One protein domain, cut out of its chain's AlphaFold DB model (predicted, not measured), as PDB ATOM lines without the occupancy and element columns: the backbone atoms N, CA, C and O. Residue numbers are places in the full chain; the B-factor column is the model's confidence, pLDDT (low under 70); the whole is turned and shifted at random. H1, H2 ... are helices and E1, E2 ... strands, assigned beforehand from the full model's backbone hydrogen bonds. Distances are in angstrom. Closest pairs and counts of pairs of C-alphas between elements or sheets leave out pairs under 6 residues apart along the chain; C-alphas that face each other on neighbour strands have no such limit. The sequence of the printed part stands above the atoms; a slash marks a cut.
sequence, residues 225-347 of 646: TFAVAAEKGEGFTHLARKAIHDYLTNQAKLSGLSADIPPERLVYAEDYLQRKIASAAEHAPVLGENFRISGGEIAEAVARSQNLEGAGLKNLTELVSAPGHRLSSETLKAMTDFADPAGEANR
ATOM      1  N   THR A 225     -47.107 -14.610 -51.368       98.31
ATOM      2  CA  THR A 225     -48.341 -15.086 -50.729       98.31
ATOM      3  C   THR A 225     -48.210 -16.573 -50.453       98.31
ATOM      4  O   THR A 225     -47.985 -17.341 -51.381       98.31
ATOM      5  N   PHE A 226     -48.381 -16.967 -49.197       98.12
ATOM      6  CA  PHE A 226     -48.319 -18.351 -48.752       98.12
ATOM      7  C   PHE A 226     -49.717 -18.959 -48.799       98.12
ATOM      8  O   PHE A 226     -50.661 -18.404 -48.230       98.12
ATOM      9  N   ALA A 227     -49.850 -20.084 -49.498       97.62
ATOM     10  CA  ALA A 227     -51.091 -20.838 -49.582       97.62
ATOM     11  C   ALA A 227     -51.060 -21.986 -48.569       97.62
ATOM     12  O   ALA A 227     -50.212 -22.871 -48.669       97.62
ATOM     13  N   VAL A 228     -51.982 -21.984 -47.609       97.50
ATOM     14  CA  VAL A 228     -52.118 -23.055 -46.612       97.50
ATOM     15  C   VAL A 228     -53.523 -23.639 -46.661       97.50
ATOM     16  O   VAL A 228     -54.511 -22.907 -46.622       97.50
ATOM     17  N   ALA A 229     -53.614 -24.963 -46.766       96.62
ATOM     18  CA  ALA A 229     -54.882 -25.679 -46.806       96.62
ATOM     19  C   ALA A 229     -55.268 -26.170 -45.406       96.62
ATOM     20  O   ALA A 229     -54.430 -26.738 -44.699       96.62
ATOM     21  N   ALA A 230     -56.532 -25.978 -45.026       96.50
ATOM     22  CA  ALA A 230     -57.069 -26.533 -43.788       96.50
ATOM     23  C   ALA A 230     -57.354 -28.034 -43.935       96.50
ATOM     24  O   ALA A 230     -58.120 -28.449 -44.808       96.50
ATOM     25  N   GLU A 231     -56.777 -28.852 -43.058       95.94
ATOM     26  CA  GLU A 231     -57.051 -30.287 -42.973       95.94
ATOM     27  C   GLU A 231     -58.111 -30.622 -41.911       95.94
ATOM     28  O   GLU A 231     -58.643 -29.770 -41.194       95.94
ATOM     29  N   LYS A 232     -58.480 -31.903 -41.820       96.19
ATOM     30  CA  LYS A 232     -59.570 -32.346 -40.946       96.19
ATOM     31  C   LYS A 232     -59.201 -32.125 -39.479       96.19
ATOM     32  O   LYS A 232     -58.330 -32.803 -38.948       96.19
ATOM     33  N   GLY A 233     -59.955 -31.253 -38.809       93.81
ATOM     34  CA  GLY A 233     -59.746 -30.917 -37.397       93.81
ATOM     35  C   GLY A 233     -58.753 -29.776 -37.173       93.81
ATOM     36  O   GLY A 233     -58.527 -29.394 -36.026       93.81
ATOM     37  N   GLU A 234     -58.198 -29.205 -38.242       95.44
ATOM     38  CA  GLU A 234     -57.349 -28.027 -38.154       95.44
ATOM     39  C   GLU A 234     -58.183 -26.749 -38.003       95.44
ATOM     40  O   GLU A 234     -59.214 -26.556 -38.641       95.44
ATOM     41  N   GLY A 235     -57.714 -25.858 -37.132       96.62
ATOM     42  CA  GLY A 235     -58.227 -24.495 -36.980       96.62
ATOM     43  C   GLY A 235     -57.189 -23.450 -37.395       96.62
ATOM     44  O   GLY A 235     -56.074 -23.795 -37.783       96.62
ATOM     45  N   PHE A 236     -57.510 -22.164 -37.225       97.62
ATOM     46  CA  PHE A 236     -56.625 -21.046 -37.595       97.62
ATOM     47  C   PHE A 236     -55.208 -21.132 -37.007       97.62
ATOM     48  O   PHE A 236     -54.255 -20.705 -37.649       97.62
ATOM     49  N   THR A 237     -55.052 -21.716 -35.817       97.25
ATOM     50  CA  THR A 237     -53.744 -21.972 -35.195       97.25
ATOM     51  C   THR A 237     -52.847 -22.855 -36.067       97.25
ATOM     52  O   THR A 237     -51.667 -22.567 -36.230       97.25
ATOM     53  N   HIS A 238     -53.405 -23.906 -36.678       97.12
ATOM     54  CA  HIS A 238     -52.652 -24.823 -37.537       97.12
ATOM     55  C   HIS A 238     -52.256 -24.140 -38.849       97.12
ATOM     56  O   HIS A 238     -51.128 -24.295 -39.309       97.12
ATOM     57  N   LEU A 239     -53.154 -23.322 -39.408       97.62
ATOM     58  CA  LEU A 239     -52.883 -22.525 -40.607       97.62
ATOM     59  C   LEU A 239     -51.761 -21.507 -40.368       97.62
ATOM     60  O   LEU A 239     -50.836 -21.416 -41.171       97.62
ATOM     61  N   ALA A 240     -51.813 -20.788 -39.243       98.12
ATOM     62  CA  ALA A 240     -50.766 -19.854 -38.839       98.12
ATOM     63  C   ALA A 240     -49.414 -20.564 -38.674       98.12
ATOM     64  O   ALA A 240     -48.409 -20.093 -39.202       98.12
ATOM     65  N   ARG A 241     -49.401 -21.726 -38.007       97.81
ATOM     66  CA  ARG A 241     -48.201 -22.554 -37.838       97.81
ATOM     67  C   ARG A 241     -47.587 -22.960 -39.173       97.81
ATOM     68  O   ARG A 241     -46.398 -22.738 -39.367       97.81
ATOM     69  N   LYS A 242     -48.392 -23.526 -40.083       97.62
ATOM     70  CA  LYS A 242     -47.954 -23.941 -41.429       97.62
ATOM     71  C   LYS A 242     -47.369 -22.757 -42.205       97.62
ATOM     72  O   LYS A 242     -46.288 -22.870 -42.764       97.62
ATOM     73  N   ALA A 243     -48.030 -21.600 -42.168       98.19
ATOM     74  CA  ALA A 243     -47.562 -20.404 -42.865       98.19
ATOM     75  C   ALA A 243     -46.227 -19.875 -42.308       98.19
ATOM     76  O   ALA A 243     -45.324 -19.548 -43.077       98.19
ATOM     77  N   ILE A 244     -46.077 -19.819 -40.978       98.38
ATOM     78  CA  ILE A 244     -44.819 -19.422 -40.321       98.38
ATOM     79  C   ILE A 244     -43.702 -20.409 -40.652       98.38
ATOM     80  O   ILE A 244     -42.596 -19.991 -40.989       98.38
ATOM     81  N   HIS A 245     -43.989 -21.707 -40.577       97.62
ATOM     82  CA  HIS A 245     -43.036 -22.766 -40.889       97.62
ATOM     83  C   HIS A 245     -42.544 -22.685 -42.339       97.62
ATOM     84  O   HIS A 245     -41.334 -22.663 -42.571       97.62
ATOM     85  N   ASP A 246     -43.456 -22.526 -43.299       97.88
ATOM     86  CA  ASP A 246     -43.109 -22.370 -44.712       97.88
ATOM     87  C   ASP A 246     -42.272 -21.109 -44.947       97.88
ATOM     88  O   ASP A 246     -41.269 -21.150 -45.665       97.88
ATOM     89  N   TYR A 247     -42.640 -19.986 -44.324       98.12
ATOM     90  CA  TYR A 247     -41.888 -18.734 -44.431       98.12
ATOM     91  C   TYR A 247     -40.458 -18.881 -43.905       98.12
ATOM     92  O   TYR A 247     -39.505 -18.541 -44.607       98.12
ATOM     93  N   LEU A 248     -40.295 -19.429 -42.697       97.38
ATOM     94  CA  LEU A 248     -38.985 -19.621 -42.074       97.38
ATOM     95  C   LEU A 248     -38.134 -20.642 -42.832       97.38
ATOM     96  O   LEU A 248     -36.929 -20.445 -42.970       97.38
ATOM     97  N   THR A 249     -38.754 -21.677 -43.398       97.12
ATOM     98  CA  THR A 249     -38.058 -22.640 -44.256       97.12
ATOM     99  C   THR A 249     -37.511 -21.971 -45.513       97.12
ATOM    100  O   THR A 249     -36.332 -22.128 -45.830       97.12
ATOM    101  N   ASN A 250     -38.318 -21.160 -46.206       97.69
ATOM    102  CA  ASN A 250     -37.834 -20.405 -47.366       97.69
ATOM    103  C   ASN A 250     -36.720 -19.431 -46.985       97.69
ATOM    104  O   ASN A 250     -35.695 -19.390 -47.662       97.69
ATOM    105  N   GLN A 251     -36.887 -18.690 -45.889       97.19
ATOM    106  CA  GLN A 251     -35.867 -17.766 -45.401       97.19
ATOM    107  C   GLN A 251     -34.546 -18.488 -45.103       97.19
ATOM    108  O   GLN A 251     -33.480 -18.011 -45.500       97.19
ATOM    109  N   ALA A 252     -34.599 -19.658 -44.460       96.25
ATOM    110  CA  ALA A 252     -33.411 -20.440 -44.135       96.25
ATOM    111  C   ALA A 252     -32.698 -20.970 -45.389       96.25
ATOM    112  O   ALA A 252     -31.478 -20.860 -45.507       96.25
ATOM    113  N   LYS A 253     -33.451 -21.487 -46.369       96.38
ATOM    114  CA  LYS A 253     -32.893 -21.988 -47.638       96.38
ATOM    115  C   LYS A 253     -32.307 -20.876 -48.508       96.38
ATOM    116  O   LYS A 253     -31.276 -21.087 -49.139       96.38
ATOM    117  N   LEU A 254     -32.949 -19.707 -48.542       96.25
ATOM    118  CA  LEU A 254     -32.514 -18.571 -49.359       96.25
ATOM    119  C   LEU A 254     -31.307 -17.840 -48.754       96.25
ATOM    120  O   LEU A 254     -30.411 -17.428 -49.482       96.25
ATOM    121  N   SER A 255     -31.262 -17.683 -47.430       94.88
ATOM    122  CA  SER A 255     -30.149 -17.002 -46.749       94.88
ATOM    123  C   SER A 255     -28.959 -17.915 -46.439       94.88
ATOM    124  O   SER A 255     -27.851 -17.424 -46.231       94.88
ATOM    125  N   GLY A 256     -29.178 -19.232 -46.380       90.62
ATOM    126  CA  GLY A 256     -28.196 -20.197 -45.885       90.62
ATOM    127  C   GLY A 256     -27.995 -20.153 -44.364       90.62
ATOM    128  O   GLY A 256     -27.114 -20.844 -43.854       90.62
ATOM    129  N   LEU A 257     -28.788 -19.360 -43.635       84.50
ATOM    130  CA  LEU A 257     -28.754 -19.262 -42.178       84.50
ATOM    131  C   LEU A 257     -29.948 -20.016 -41.593       84.50
ATOM    132  O   LEU A 257     -31.092 -19.763 -41.961       84.50
ATOM    133  N   SER A 258     -29.702 -20.931 -40.656       83.38
ATOM    134  CA  SER A 258     -30.791 -21.558 -39.906       83.38
ATOM    135  C   SER A 258     -31.539 -20.498 -39.099       83.38
ATOM    136  O   SER A 258     -30.917 -19.717 -38.378       83.38
ATOM    137  N   ALA A 259     -32.870 -20.495 -39.183       82.50
ATOM    138  CA  ALA A 259     -33.703 -19.693 -38.302       82.50
ATOM    139  C   ALA A 259     -33.618 -20.269 -36.879       82.50
ATOM    140  O   ALA A 259     -34.378 -21.161 -36.515       82.50
ATOM    141  N   ASP A 260     -32.670 -19.786 -36.076       89.75
ATOM    142  CA  ASP A 260     -32.544 -20.167 -34.667       89.75
ATOM    143  C   ASP A 260     -33.576 -19.397 -33.830       89.75
ATOM    144  O   ASP A 260     -33.275 -18.431 -33.126       89.75
ATOM    145  N   ILE A 261     -34.850 -19.754 -34.013       94.69
ATOM    146  CA  ILE A 261     -35.965 -19.165 -33.276       94.69
ATOM    147  C   ILE A 261     -36.437 -20.187 -32.240       94.69
ATOM    148  O   ILE A 261     -36.923 -21.254 -32.619       94.69
ATOM    149  N   PRO A 262     -36.349 -19.868 -30.937       95.50
ATOM    150  CA  PRO A 262     -36.761 -20.793 -29.897       95.50
ATOM    151  C   PRO A 262     -38.285 -21.025 -29.938       95.50
ATOM    152  O   PRO A 262     -39.037 -20.112 -30.317       95.50
ATOM    153  N   PRO A 263     -38.772 -22.216 -29.536       95.56
ATOM    154  CA  PRO A 263     -40.181 -22.590 -29.663       95.56
ATOM    155  C   PRO A 263     -41.157 -21.598 -29.025       95.56
ATOM    156  O   PRO A 263     -42.224 -21.340 -29.573       95.56
ATOM    157  N   GLU A 264     -40.788 -20.978 -27.904       96.00
ATOM    158  CA  GLU A 264     -41.607 -19.989 -27.200       96.00
ATOM    159  C   GLU A 264     -41.940 -18.786 -28.085       96.00
ATOM    160  O   GLU A 264     -43.070 -18.297 -28.096       96.00
ATOM    161  N   ARG A 265     -40.967 -18.318 -28.875       97.50
ATOM    162  CA  ARG A 265     -41.162 -17.202 -29.808       97.50
ATOM    163  C   ARG A 265     -41.997 -17.631 -31.011       97.50
ATOM    164  O   ARG A 265     -42.817 -16.852 -31.494       97.50
ATOM    165  N   LEU A 266     -41.861 -18.873 -31.466       97.31
ATOM    166  CA  LEU A 266     -42.720 -19.405 -32.526       97.31
ATOM    167  C   LEU A 266     -44.180 -19.522 -32.070       97.31
ATOM    168  O   LEU A 266     -45.073 -19.152 -32.826       97.31
ATOM    169  N   VAL A 267     -44.430 -19.930 -30.822       96.75
ATOM    170  CA  VAL A 267     -45.781 -19.950 -30.231       96.75
ATOM    171  C   VAL A 267     -46.382 -18.542 -30.171       96.75
ATOM    172  O   VAL A 267     -47.558 -18.362 -30.484       96.75
ATOM    173  N   TYR A 268     -45.587 -17.523 -29.826       97.88
ATOM    174  CA  TYR A 268     -46.051 -16.133 -29.880       97.88
ATOM    175  C   TYR A 268     -46.416 -15.698 -31.305       97.88
ATOM    176  O   TYR A 268     -47.476 -15.110 -31.517       97.88
ATOM    177  N   ALA A 269     -45.537 -15.967 -32.278       98.25
ATOM    178  CA  ALA A 269     -45.785 -15.620 -33.675       98.25
ATOM    179  C   ALA A 269     -47.054 -16.316 -34.201       98.25
ATOM    180  O   ALA A 269     -47.860 -15.684 -34.881       98.25
ATOM    181  N   GLU A 270     -47.258 -17.583 -33.828       98.12
ATOM    182  CA  GLU A 270     -48.452 -18.368 -34.143       98.12
ATOM    183  C   GLU A 270     -49.725 -17.725 -33.586       98.12
ATOM    184  O   GLU A 270     -50.645 -17.485 -34.363       98.12
ATOM    185  N   ASP A 271     -49.785 -17.401 -32.286       97.88
ATOM    186  CA  ASP A 271     -50.966 -16.757 -31.682       97.88
ATOM    187  C   ASP A 271     -51.250 -15.392 -32.327       97.88
ATOM    188  O   ASP A 271     -52.394 -15.069 -32.654       97.88
ATOM    189  N   TYR A 272     -50.203 -14.599 -32.575       98.31
ATOM    190  CA  TYR A 272     -50.337 -13.295 -33.219       98.31
ATOM    191  C   TYR A 272     -50.930 -13.409 -34.632       98.31
ATOM    192  O   TYR A 272     -51.902 -12.721 -34.962       98.31
ATOM    193  N   LEU A 273     -50.366 -14.288 -35.465       98.38
ATOM    194  CA  LEU A 273     -50.823 -14.484 -36.837       98.38
ATOM    195  C   LEU A 273     -52.209 -15.142 -36.876       98.38
ATOM    196  O   LEU A 273     -53.065 -14.728 -37.656       98.38
ATOM    197  N   GLN A 274     -52.473 -16.106 -35.990       98.12
ATOM    198  CA  GLN A 274     -53.775 -16.755 -35.843       98.12
ATOM    199  C   GLN A 274     -54.885 -15.735 -35.593       98.12
ATOM    200  O   GLN A 274     -55.935 -15.822 -36.231       98.12
ATOM    201  N   ARG A 275     -54.666 -14.761 -34.700       98.19
ATOM    202  CA  ARG A 275     -55.655 -13.710 -34.417       98.19
ATOM    203  C   ARG A 275     -55.927 -12.840 -35.633       98.19
ATOM    204  O   ARG A 275     -57.086 -12.519 -35.874       98.19
ATOM    205  N   LYS A 276     -54.891 -12.494 -36.405       97.25
ATOM    206  CA  LYS A 276     -55.050 -11.742 -37.659       97.25
ATOM    207  C   LYS A 276     -55.877 -12.510 -38.688       97.25
ATOM    208  O   LYS A 276     -56.812 -11.947 -39.249       97.25
ATOM    209  N   ILE A 277     -55.571 -13.793 -38.897       96.81
ATOM    210  CA  ILE A 277     -56.324 -14.641 -39.834       96.81
ATOM    211  C   ILE A 277     -57.776 -14.760 -39.364       96.81
ATOM    212  O   ILE A 277     -58.697 -14.537 -40.141       96.81
ATOM    213  N   ALA A 278     -57.990 -15.050 -38.078       96.81
ATOM    214  CA  ALA A 278     -59.325 -15.213 -37.512       96.81
ATOM    215  C   ALA A 278     -60.153 -13.921 -37.543       96.81
ATOM    216  O   ALA A 278     -61.365 -13.998 -37.702       96.81
ATOM    217  N   SER A 279     -59.533 -12.742 -37.401       96.06
ATOM    218  CA  SER A 279     -60.255 -11.469 -37.508       96.06
ATOM    219  C   SER A 279     -60.577 -11.077 -38.949       96.06
ATOM    220  O   SER A 279     -61.498 -10.296 -39.164       96.06
ATOM    221  N   ALA A 280     -59.803 -11.569 -39.921       94.56
ATOM    222  CA  ALA A 280     -60.051 -11.346 -41.343       94.56
ATOM    223  C   ALA A 280     -61.028 -12.370 -41.953       94.56
ATOM    224  O   ALA A 280     -61.667 -12.075 -42.957       94.56
ATOM    225  N   ALA A 281     -61.139 -13.565 -41.368       94.06
ATOM    226  CA  ALA A 281     -61.984 -14.637 -41.878       94.06
ATOM    227  C   ALA A 281     -63.470 -14.434 -41.529       94.06
ATOM    228  O   ALA A 281     -63.826 -14.138 -40.389       94.06
ATOM    229  N   GLU A 282     -64.355 -14.662 -42.504       94.44
ATOM    230  CA  GLU A 282     -65.812 -14.564 -42.314       94.44
ATOM    231  C   GLU A 282     -66.407 -15.787 -41.599       94.44
ATOM    232  O   GLU A 282     -67.466 -15.708 -40.975       94.44
ATOM    233  N   HIS A 283     -65.730 -16.934 -41.681       93.88
ATOM    234  CA  HIS A 283     -66.155 -18.191 -41.079       93.88
ATOM    235  C   HIS A 283     -64.961 -19.000 -40.575       93.88
ATOM    236  O   HIS A 283     -63.808 -18.729 -40.904       93.88
ATOM    237  N   ALA A 284     -65.242 -20.021 -39.763       94.62
ATOM    238  CA  ALA A 284     -64.229 -20.990 -39.360       94.62
ATOM    239  C   ALA A 284     -63.642 -21.715 -40.593       94.62
ATOM    240  O   ALA A 284     -64.367 -21.879 -41.579       94.62
ATOM    241  N   PRO A 285     -62.380 -22.181 -40.544       94.31
ATOM    242  CA  PRO A 285     -61.754 -22.865 -41.672       94.31
ATOM    243  C   PRO A 285     -62.560 -24.080 -42.119       94.31
ATOM    244  O   PRO A 285     -62.928 -24.925 -41.295       94.31
ATOM    245  N   VAL A 286     -62.823 -24.177 -43.420       95.44
ATOM    246  CA  VAL A 286     -63.483 -25.339 -44.020       95.44
ATOM    247  C   VAL A 286     -62.426 -26.305 -44.560       95.44
ATOM    248  O   VAL A 286     -61.395 -25.895 -45.082       95.44
ATOM    249  N   LEU A 287     -62.669 -27.614 -44.446       96.12
ATOM    250  CA  LEU A 287     -61.758 -28.643 -44.958       96.12
ATOM    251  C   LEU A 287     -61.446 -28.427 -46.450       96.12
ATOM    252  O   LEU A 287     -62.360 -28.378 -47.272       96.12
ATOM    253  N   GLY A 288     -60.158 -28.367 -46.792       93.88
ATOM    254  CA  GLY A 288     -59.666 -28.159 -48.157       93.88
ATOM    255  C   GLY A 288     -59.679 -26.701 -48.623       93.88
ATOM    256  O   GLY A 288     -59.268 -26.418 -49.748       93.88
ATOM    257  N   GLU A 289     -60.133 -25.770 -47.784       95.12
ATOM    258  CA  GLU A 289     -60.063 -24.343 -48.071       95.12
ATOM    259  C   GLU A 289     -58.609 -23.864 -48.046       95.12
ATOM    260  O   GLU A 289     -57.870 -24.119 -47.092       95.12
ATOM    261  N   ASN A 290     -58.210 -23.158 -49.106       95.25
ATOM    262  CA  ASN A 290     -56.884 -22.570 -49.233       95.25
ATOM    263  C   ASN A 290     -56.899 -21.131 -48.716       95.25
ATOM    264  O   ASN A 290     -57.431 -20.234 -49.372       95.25
ATOM    265  N   PHE A 291     -56.247 -20.904 -47.582       96.19
ATOM    266  CA  PHE A 291     -56.008 -19.572 -47.046       96.19
ATOM    267  C   PHE A 291     -54.752 -18.982 -47.673       96.19
ATOM    268  O   PHE A 291     -53.724 -19.648 -47.795       96.19
ATOM    269  N   ARG A 292     -54.846 -17.716 -48.071       97.00
ATOM    270  CA  ARG A 292     -53.736 -16.941 -48.621       97.00
ATOM    271  C   ARG A 292     -53.293 -15.926 -47.587       97.00
ATOM    272  O   ARG A 292     -54.056 -15.024 -47.258       97.00
ATOM    273  N   ILE A 293     -52.078 -16.092 -47.087       97.94
ATOM    274  CA  ILE A 293     -51.490 -15.229 -46.062       97.94
ATOM    275  C   ILE A 293     -50.293 -14.524 -46.689       97.94
ATOM    276  O   ILE A 293     -49.466 -15.166 -47.340       97.94
ATOM    277  N   SER A 294     -50.202 -13.204 -46.541       98.19
ATOM    278  CA  SER A 294     -49.069 -12.472 -47.108       98.19
ATOM    279  C   SER A 294     -47.789 -12.746 -46.312       98.19
ATOM    280  O   SER A 294     -47.806 -12.851 -45.084       98.19
ATOM    281  N   GLY A 295     -46.649 -12.820 -46.999       98.25
ATOM    282  CA  GLY A 295     -45.336 -12.959 -46.374       98.25
ATOM    283  C   GLY A 295     -45.045 -11.819 -45.400       98.25
ATOM    284  O   GLY A 295     -44.415 -12.042 -44.377       98.25
ATOM    285  N   GLY A 296     -45.553 -10.614 -45.670       98.31
ATOM    286  CA  GLY A 296     -45.412  -9.443 -44.810       98.31
ATOM    287  C   GLY A 296     -46.115  -9.602 -43.465       98.31
ATOM    288  O   GLY A 296     -45.555  -9.222 -42.440       98.31
ATOM    289  N   GLU A 297     -47.300 -10.219 -43.431       98.38
ATOM    290  CA  GLU A 297     -47.992 -10.525 -42.171       98.38
ATOM    291  C   GLU A 297     -47.241 -11.573 -41.348       98.38
ATOM    292  O   GLU A 297     -47.157 -11.447 -40.124       98.38
ATOM    293  N   ILE A 298     -46.668 -12.578 -42.017       98.50
ATOM    294  CA  ILE A 298     -45.859 -13.618 -41.373       98.50
ATOM    295  C   ILE A 298     -44.554 -13.013 -40.839       98.50
ATOM    296  O   ILE A 298     -44.206 -13.221 -39.677       98.50
ATOM    297  N   ALA A 299     -43.874 -12.201 -41.649       98.06
ATOM    298  CA  ALA A 299     -42.665 -11.478 -41.271       98.06
ATOM    299  C   ALA A 299     -42.913 -10.551 -40.073       98.06
ATOM    300  O   ALA A 299     -42.100 -10.513 -39.152       98.06
ATOM    301  N   GLU A 300     -44.051  -9.847 -40.034       98.19
ATOM    302  CA  GLU A 300     -44.435  -9.030 -38.879       98.19
ATOM    303  C   GLU A 300     -44.624  -9.889 -37.619       98.19
ATOM    304  O   GLU A 300     -44.137  -9.521 -36.549       98.19
ATOM    305  N   ALA A 301     -45.304 -11.035 -37.730       98.31
ATOM    306  CA  ALA A 301     -45.516 -11.945 -36.605       98.31
ATOM    307  C   ALA A 301     -44.187 -12.456 -36.022       98.31
ATOM    308  O   ALA A 301     -43.989 -12.430 -34.804       98.31
ATOM    309  N   VAL A 302     -43.258 -12.857 -36.896       98.00
ATOM    310  CA  VAL A 302     -41.905 -13.298 -36.525       98.00
ATOM    311  C   VAL A 302     -41.099 -12.150 -35.910       98.00
ATOM    312  O   VAL A 302     -40.496 -12.316 -34.853       98.00
ATOM    313  N   ALA A 303     -41.125 -10.956 -36.503       97.38
ATOM    314  CA  ALA A 303     -40.410  -9.800 -35.961       97.38
ATOM    315  C   ALA A 303     -40.922  -9.417 -34.561       97.38
ATOM    316  O   ALA A 303     -40.141  -9.120 -33.657       97.38
ATOM    317  N   ARG A 304     -42.241  -9.465 -34.339       97.25
ATOM    318  CA  ARG A 304     -42.824  -9.213 -33.012       97.25
ATOM    319  C   ARG A 304     -42.423 -10.272 -31.992       97.25
ATOM    320  O   ARG A 304     -42.185  -9.915 -30.841       97.25
ATOM    321  N   SER A 305     -42.319 -11.539 -32.392       97.31
ATOM    322  CA  SER A 305     -41.880 -12.592 -31.474       97.31
ATOM    323  C   SER A 305     -40.405 -12.473 -31.096       97.31
ATOM    324  O   SER A 305     -40.036 -12.757 -29.957       97.31
ATOM    325  N   GLN A 306     -39.558 -11.999 -32.009       96.31
ATOM    326  CA  GLN A 306     -38.141 -11.752 -31.737       96.31
ATOM    327  C   GLN A 306     -37.914 -10.597 -30.756       96.31
ATOM    328  O   GLN A 306     -36.975 -10.647 -29.962       96.31
ATOM    329  N   ASN A 307     -38.807  -9.608 -30.757       96.00
ATOM    330  CA  ASN A 307     -38.794  -8.490 -29.812       96.00
ATOM    331  C   ASN A 307     -39.444  -8.831 -28.458       96.00
ATOM    332  O   ASN A 307     -39.631  -7.952 -27.617       96.00
ATOM    333  N   LEU A 308     -39.836 -10.092 -28.238       95.12
ATOM    334  CA  LEU A 308     -40.421 -10.517 -26.975       95.12
ATOM    335  C   LEU A 308     -39.332 -10.710 -25.910       95.12
ATOM    336  O   LEU A 308     -38.458 -11.576 -26.035       95.12
ATOM    337  N   GLU A 309     -39.434  -9.930 -24.833       95.69
ATOM    338  CA  GLU A 309     -38.480  -9.902 -23.722       95.69
ATOM    339  C   GLU A 309     -39.178  -9.922 -22.348       95.69
ATOM    340  O   GLU A 309     -40.402  -9.788 -22.223       95.69
ATOM    341  N   GLY A 310     -38.387 -10.102 -21.286       95.00
ATOM    342  CA  GLY A 310     -38.827  -9.968 -19.897       95.00
ATOM    343  C   GLY A 310     -39.940 -10.941 -19.499       95.00
ATOM    344  O   GLY A 310     -39.842 -12.152 -19.701       95.00
ATOM    345  N   ALA A 311     -41.006 -10.405 -18.897       93.19
ATOM    346  CA  ALA A 311     -42.118 -11.203 -18.382       93.19
ATOM    347  C   ALA A 311     -42.877 -11.961 -19.486       93.19
ATOM    348  O   ALA A 311     -43.352 -13.066 -19.241       93.19
ATOM    349  N   GLY A 312     -42.964 -11.402 -20.699       92.50
ATOM    350  CA  GLY A 312     -43.661 -12.044 -21.816       92.50
ATOM    351  C   GLY A 312     -42.986 -13.347 -22.237       92.50
ATOM    352  O   GLY A 312     -43.643 -14.382 -22.321       92.50
ATOM    353  N   LEU A 313     -41.663 -13.307 -22.422       95.75
ATOM    354  CA  LEU A 313     -40.883 -14.493 -22.770       95.75
ATOM    355  C   LEU A 313     -40.906 -15.522 -21.636       95.75
ATOM    356  O   LEU A 313     -41.172 -16.692 -21.889       95.75
ATOM    357  N   LYS A 314     -40.724 -15.079 -20.384       95.69
ATOM    358  CA  LYS A 314     -40.763 -15.961 -19.209       95.69
ATOM    359  C   LYS A 314     -42.082 -16.734 -19.107       95.69
ATOM    360  O   LYS A 314     -42.060 -17.944 -18.906       95.69
ATOM    361  N   ASN A 315     -43.215 -16.057 -19.295       94.31
ATOM    362  CA  ASN A 315     -44.530 -16.696 -19.241       94.31
ATOM    363  C   ASN A 315     -44.704 -17.752 -20.344       94.31
ATOM    364  O   ASN A 315     -45.304 -18.796 -20.099       94.31
ATOM    365  N   LEU A 316     -44.179 -17.504 -21.550       94.56
ATOM    366  CA  LEU A 316     -44.221 -18.490 -22.631       94.56
ATOM    367  C   LEU A 316     -43.292 -19.672 -22.367       94.56
ATOM    368  O   LEU A 316     -43.700 -20.801 -22.605       94.56
ATOM    369  N   THR A 317     -42.096 -19.442 -21.826       94.50
ATOM    370  CA  THR A 317     -41.190 -20.525 -21.417       94.50
ATOM    371  C   THR A 317     -41.838 -21.416 -20.363       94.50
ATOM    372  O   THR A 317     -41.819 -22.638 -20.502       94.50
ATOM    373  N   GLU A 318     -42.463 -20.825 -19.341       93.19
ATOM    374  CA  GLU A 318     -43.202 -21.572 -18.318       93.19
ATOM    375  C   GLU A 318     -44.368 -22.360 -18.931       93.19
ATOM    376  O   GLU A 318     -44.565 -23.526 -18.591       93.19
ATOM    377  N   LEU A 319     -45.102 -21.763 -19.875       91.50
ATOM    378  CA  LEU A 319     -46.214 -22.416 -20.563       91.50
ATOM    379  C   LEU A 319     -45.755 -23.581 -21.444       91.50
ATOM    380  O   LEU A 319     -46.388 -24.630 -21.418       91.50
ATOM    381  N   VAL A 320     -44.679 -23.412 -22.217       92.25
ATOM    382  CA  VAL A 320     -44.141 -24.443 -23.122       92.25
ATOM    383  C   VAL A 320     -43.451 -25.566 -22.344       92.25
ATOM    384  O   VAL A 320     -43.505 -26.713 -22.770       92.25
ATOM    385  N   SER A 321     -42.860 -25.267 -21.184       90.44
ATOM    386  CA  SER A 321     -42.160 -26.258 -20.349       90.44
ATOM    387  C   SER A 321     -43.073 -27.001 -19.363       90.44
ATOM    388  O   SER A 321     -42.652 -27.987 -18.755       90.44
ATOM    389  N   ALA A 322     -44.306 -26.532 -19.142       91.81
ATOM    390  CA  ALA A 322     -45.220 -27.137 -18.176       91.81
ATOM    391  C   ALA A 322     -45.639 -28.556 -18.617       91.81
ATOM    392  O   ALA A 322     -46.143 -28.703 -19.724       91.81
ATOM    393  N   PRO A 323     -45.588 -29.594 -17.756       84.50
ATOM    394  CA  PRO A 323     -45.901 -30.984 -18.136       84.50
ATOM    395  C   PRO A 323     -47.310 -31.225 -18.709       84.50
ATOM    396  O   PRO A 323     -47.565 -32.268 -19.301       84.50
ATOM    397  N   GLY A 324     -48.241 -30.290 -18.488       81.31
ATOM    398  CA  GLY A 324     -49.622 -30.340 -18.976       81.31
ATOM    399  C   GLY A 324     -49.910 -29.405 -20.153       81.31
ATOM    400  O   GLY A 324     -51.081 -29.150 -20.445       81.31
ATOM    401  N   HIS A 325     -48.884 -28.836 -20.789       84.94
ATOM    402  CA  HIS A 325     -49.081 -27.989 -21.958       84.94
ATOM    403  C   HIS A 325     -49.675 -28.790 -23.129       84.94
ATOM    404  O   HIS A 325     -49.498 -30.000 -23.246       84.94
ATOM    405  N   ARG A 326     -50.443 -28.113 -23.990       85.00
ATOM    406  CA  ARG A 326     -51.214 -28.766 -25.065       85.00
ATOM    407  C   ARG A 326     -50.417 -29.023 -26.349       85.00
ATOM    408  O   ARG A 326     -50.986 -29.567 -27.292       85.00
ATOM    409  N   LEU A 327     -49.151 -28.612 -26.421       90.06
ATOM    410  CA  LEU A 327     -48.321 -28.852 -27.604       90.06
ATOM    411  C   LEU A 327     -47.631 -30.204 -27.437       90.06
ATOM    412  O   LEU A 327     -46.922 -30.415 -26.463       90.06
ATOM    413  N   SER A 328     -47.829 -31.133 -28.368       91.75
ATOM    414  CA  SER A 328     -47.070 -32.385 -28.336       91.75
ATOM    415  C   SER A 328     -45.585 -32.119 -28.612       91.75
ATOM    416  O   SER A 328     -45.230 -31.147 -29.284       91.75
ATOM    417  N   SER A 329     -44.706 -33.011 -28.153       91.50
ATOM    418  CA  SER A 329     -43.281 -32.982 -28.519       91.50
ATOM    419  C   SER A 329     -43.078 -33.027 -30.038       91.50
ATOM    420  O   SER A 329     -42.199 -32.351 -30.566       91.50
ATOM    421  N   GLU A 330     -43.934 -33.761 -30.751       93.31
ATOM    422  CA  GLU A 330     -43.976 -33.793 -32.216       93.31
ATOM    423  C   GLU A 330     -44.313 -32.425 -32.814       93.31
ATOM    424  O   GLU A 330     -43.673 -32.010 -33.775       93.31
ATOM    425  N   THR A 331     -45.262 -31.695 -32.220       93.94
ATOM    426  CA  THR A 331     -45.613 -30.338 -32.658       93.94
ATOM    427  C   THR A 331     -44.438 -29.388 -32.473       93.94
ATOM    428  O   THR A 331     -44.097 -28.662 -33.400       93.94
ATOM    429  N   LEU A 332     -43.793 -29.411 -31.303       92.94
ATOM    430  CA  LEU A 332     -42.623 -28.571 -31.036       92.94
ATOM    431  C   LEU A 332     -41.484 -28.881 -32.008       92.94
ATOM    432  O   LEU A 332     -40.900 -27.963 -32.575       92.94
ATOM    433  N   LYS A 333     -41.222 -30.169 -32.257       93.94
ATOM    434  CA  LYS A 333     -40.226 -30.603 -33.238       93.94
ATOM    435  C   LYS A 333     -40.562 -30.087 -34.635       93.94
ATOM    436  O   LYS A 333     -39.690 -29.513 -35.275       93.94
ATOM    437  N   ALA A 334     -41.811 -30.241 -35.077       93.38
ATOM    438  CA  ALA A 334     -42.267 -29.768 -36.384       93.38
ATOM    439  C   ALA A 334     -42.159 -28.242 -36.528       93.38
ATOM    440  O   ALA A 334     -41.803 -27.759 -37.595       93.38
ATOM    441  N   MET A 335     -42.400 -27.476 -35.458       94.56
ATOM    442  CA  MET A 335     -42.241 -26.015 -35.472       94.56
ATOM    443  C   MET A 335     -40.790 -25.573 -35.693       94.56
ATOM    444  O   MET A 335     -40.573 -24.492 -36.228       94.56
ATOM    445  N   THR A 336     -39.815 -26.393 -35.298       94.81
ATOM    446  CA  THR A 336     -38.377 -26.098 -35.422       94.81
ATOM    447  C   THR A 336     -37.677 -26.841 -36.566       94.81
ATOM    448  O   THR A 336     -36.494 -26.615 -36.808       94.81
ATOM    449  N   ASP A 337     -38.368 -27.753 -37.252       94.50
ATOM    450  CA  ASP A 337     -37.800 -28.559 -38.338       94.50
ATOM    451  C   ASP A 337     -38.004 -27.862 -39.687       94.50
ATOM    452  O   ASP A 337     -38.968 -28.124 -40.398       94.50
ATOM    453  N   PHE A 338     -37.091 -26.958 -40.041       94.56
ATOM    454  CA  PHE A 338     -37.139 -26.174 -41.283       94.56
ATOM    455  C   PHE A 338     -36.491 -26.890 -42.482       94.56
ATOM    456  O   PHE A 338     -35.880 -26.252 -43.345       94.56
ATOM    457  N   ALA A 339     -36.541 -28.227 -42.518       92.62
ATOM    458  CA  ALA A 339     -35.925 -29.002 -43.592       92.62
ATOM    459  C   ALA A 339     -36.605 -28.760 -44.947       92.62
ATOM    460  O   ALA A 339     -35.900 -28.502 -45.924       92.62
ATOM    461  N   ASP A 340     -37.939 -28.798 -44.980       92.44
ATOM    462  CA  ASP A 340     -38.775 -28.635 -46.173       92.44
ATOM    463  C   ASP A 340     -40.096 -27.955 -45.794       92.44
ATOM    464  O   ASP A 340     -40.616 -28.243 -44.717       92.44
ATOM    465  N   PRO A 341     -40.663 -27.076 -46.641       92.19
ATOM    466  CA  PRO A 341     -41.951 -26.458 -46.356       92.19
ATOM    467  C   PRO A 341     -43.069 -27.504 -46.421       92.19
ATOM    468  O   PRO A 341     -43.019 -28.450 -47.212       92.19
ATOM    469  N   ALA A 342     -44.109 -27.301 -45.618       89.88
ATOM    470  CA  ALA A 342     -45.310 -28.118 -45.583       89.88
ATOM    471  C   ALA A 342     -46.067 -28.100 -46.922       89.88
ATOM    472  O   ALA A 342     -46.633 -29.119 -47.322       89.88
ATOM    473  N   GLY A 343     -46.083 -26.962 -47.626       91.44
ATOM    474  CA  GLY A 343     -46.730 -26.819 -48.934       91.44
ATOM    475  C   GLY A 343     -45.745 -26.770 -50.106       91.44
ATOM    476  O   GLY A 343     -44.882 -25.897 -50.160       91.44
ATOM    477  N   GLU A 344     -45.933 -27.623 -51.122       94.88
ATOM    478  CA  GLU A 344     -45.162 -27.551 -52.382       94.88
ATOM    479  C   GLU A 344     -45.332 -26.201 -53.094       94.88
ATOM    480  O   GLU A 344     -44.375 -25.651 -53.631       94.88
ATOM    481  N   ALA A 345     -46.538 -25.625 -53.034       96.00
ATOM    482  CA  ALA A 345     -46.840 -24.313 -53.607       96.00
ATOM    483  C   ALA A 345     -46.059 -23.160 -52.948       96.00
ATOM    484  O   ALA A 345     -45.978 -22.079 -53.524       96.00
ATOM    485  N   ASN A 346     -45.478 -23.388 -51.768       97.31
ATOM    486  CA  ASN A 346     -44.728 -22.387 -51.019       97.31
ATOM    487  C   ASN A 346     -43.209 -22.592 -51.149       97.31
ATOM    488  O   ASN A 346     -42.457 -22.019 -50.373       97.31
ATOM    489  N   ARG A 347     -42.714 -23.390 -52.107       97.69
ATOM    490  CA  ARG A 347     -41.271 -23.620 -52.340       97.69
ATOM    491  C   ARG A 347     -40.617 -22.507 -53.168       97.69
ATOM    492  O   ARG A 347     -40.045 -22.743 -54.232       97.69
TER     493      ARG A 347
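AT A GLANCE: This is residues 225 to 347 of the 646 residues of an uncharacterized protein of Parcubacteria group bacterium GW2011_GWA1_59_11 (UniProt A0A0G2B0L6). What is the overall shape? At one end the small sheet E1 E2 packs on H1, which crosses H2 in the core; H3 packs on both, H5 lies on the side opposite H3, and H4 crosses the first part of H2 at the other end. What builds it? The printed part has 123 residues, mostly helix, with five named helices and two antiparallel strands, in the order E1 H1 H2 E2 H3 H4 H5. How large is it? It is compact, with a radius of gyration of the C-alphas of 14.0 A and spans of 36 by 34 by 25 A.

IN THESE COORDINATES: Where does the first element begin? E1, residues 225 to 229, 13.1 A, begins at C-alpha 225 (-48.341, -15.086, -50.729). What follows? H1, residues 236 to 255, measures 28.3 A, H2, 263 to 280, 25.6 A, and E2, 290 to 294, 12.9 A. H3, 295 to 306, measures 16.4 A, H4, 310 to 321, 16.6 A, and H5, 329 to 336, 10.9 A, ending at C-alpha 336 (-38.377, -26.098, -35.422).

HOW THE PARTS SIT: How do E1 and E2 pair? They are antiparallel at 152 degrees, with N 226 and O 293 2.8 A apart, within hydrogen-bond range. What does the hub H2 touch? Among others, its residues 265 to 273 alone touch H3 at a steep tilt of 42 degrees, opposite ways, closest at C-alphas 269 and 301, 4.7 A. Its residues 263 to 268 alone touch H4, about perpendicular at 82 degrees, closest at C-alphas 264 and 316, 5.5 A. Are the helix backbones complete? In H1, H2, H3, H4 and H5 every O i to N i+4 pair is within hydrogen-bond range.

THE WHOLE: Which C-alphas are farthest apart? Those of Gly 288 and Gly 310, 39.5 A. Is anything missing or uncertain? The printed part has no cut, no link is long, and no printed residue is under 70 in pLDDT.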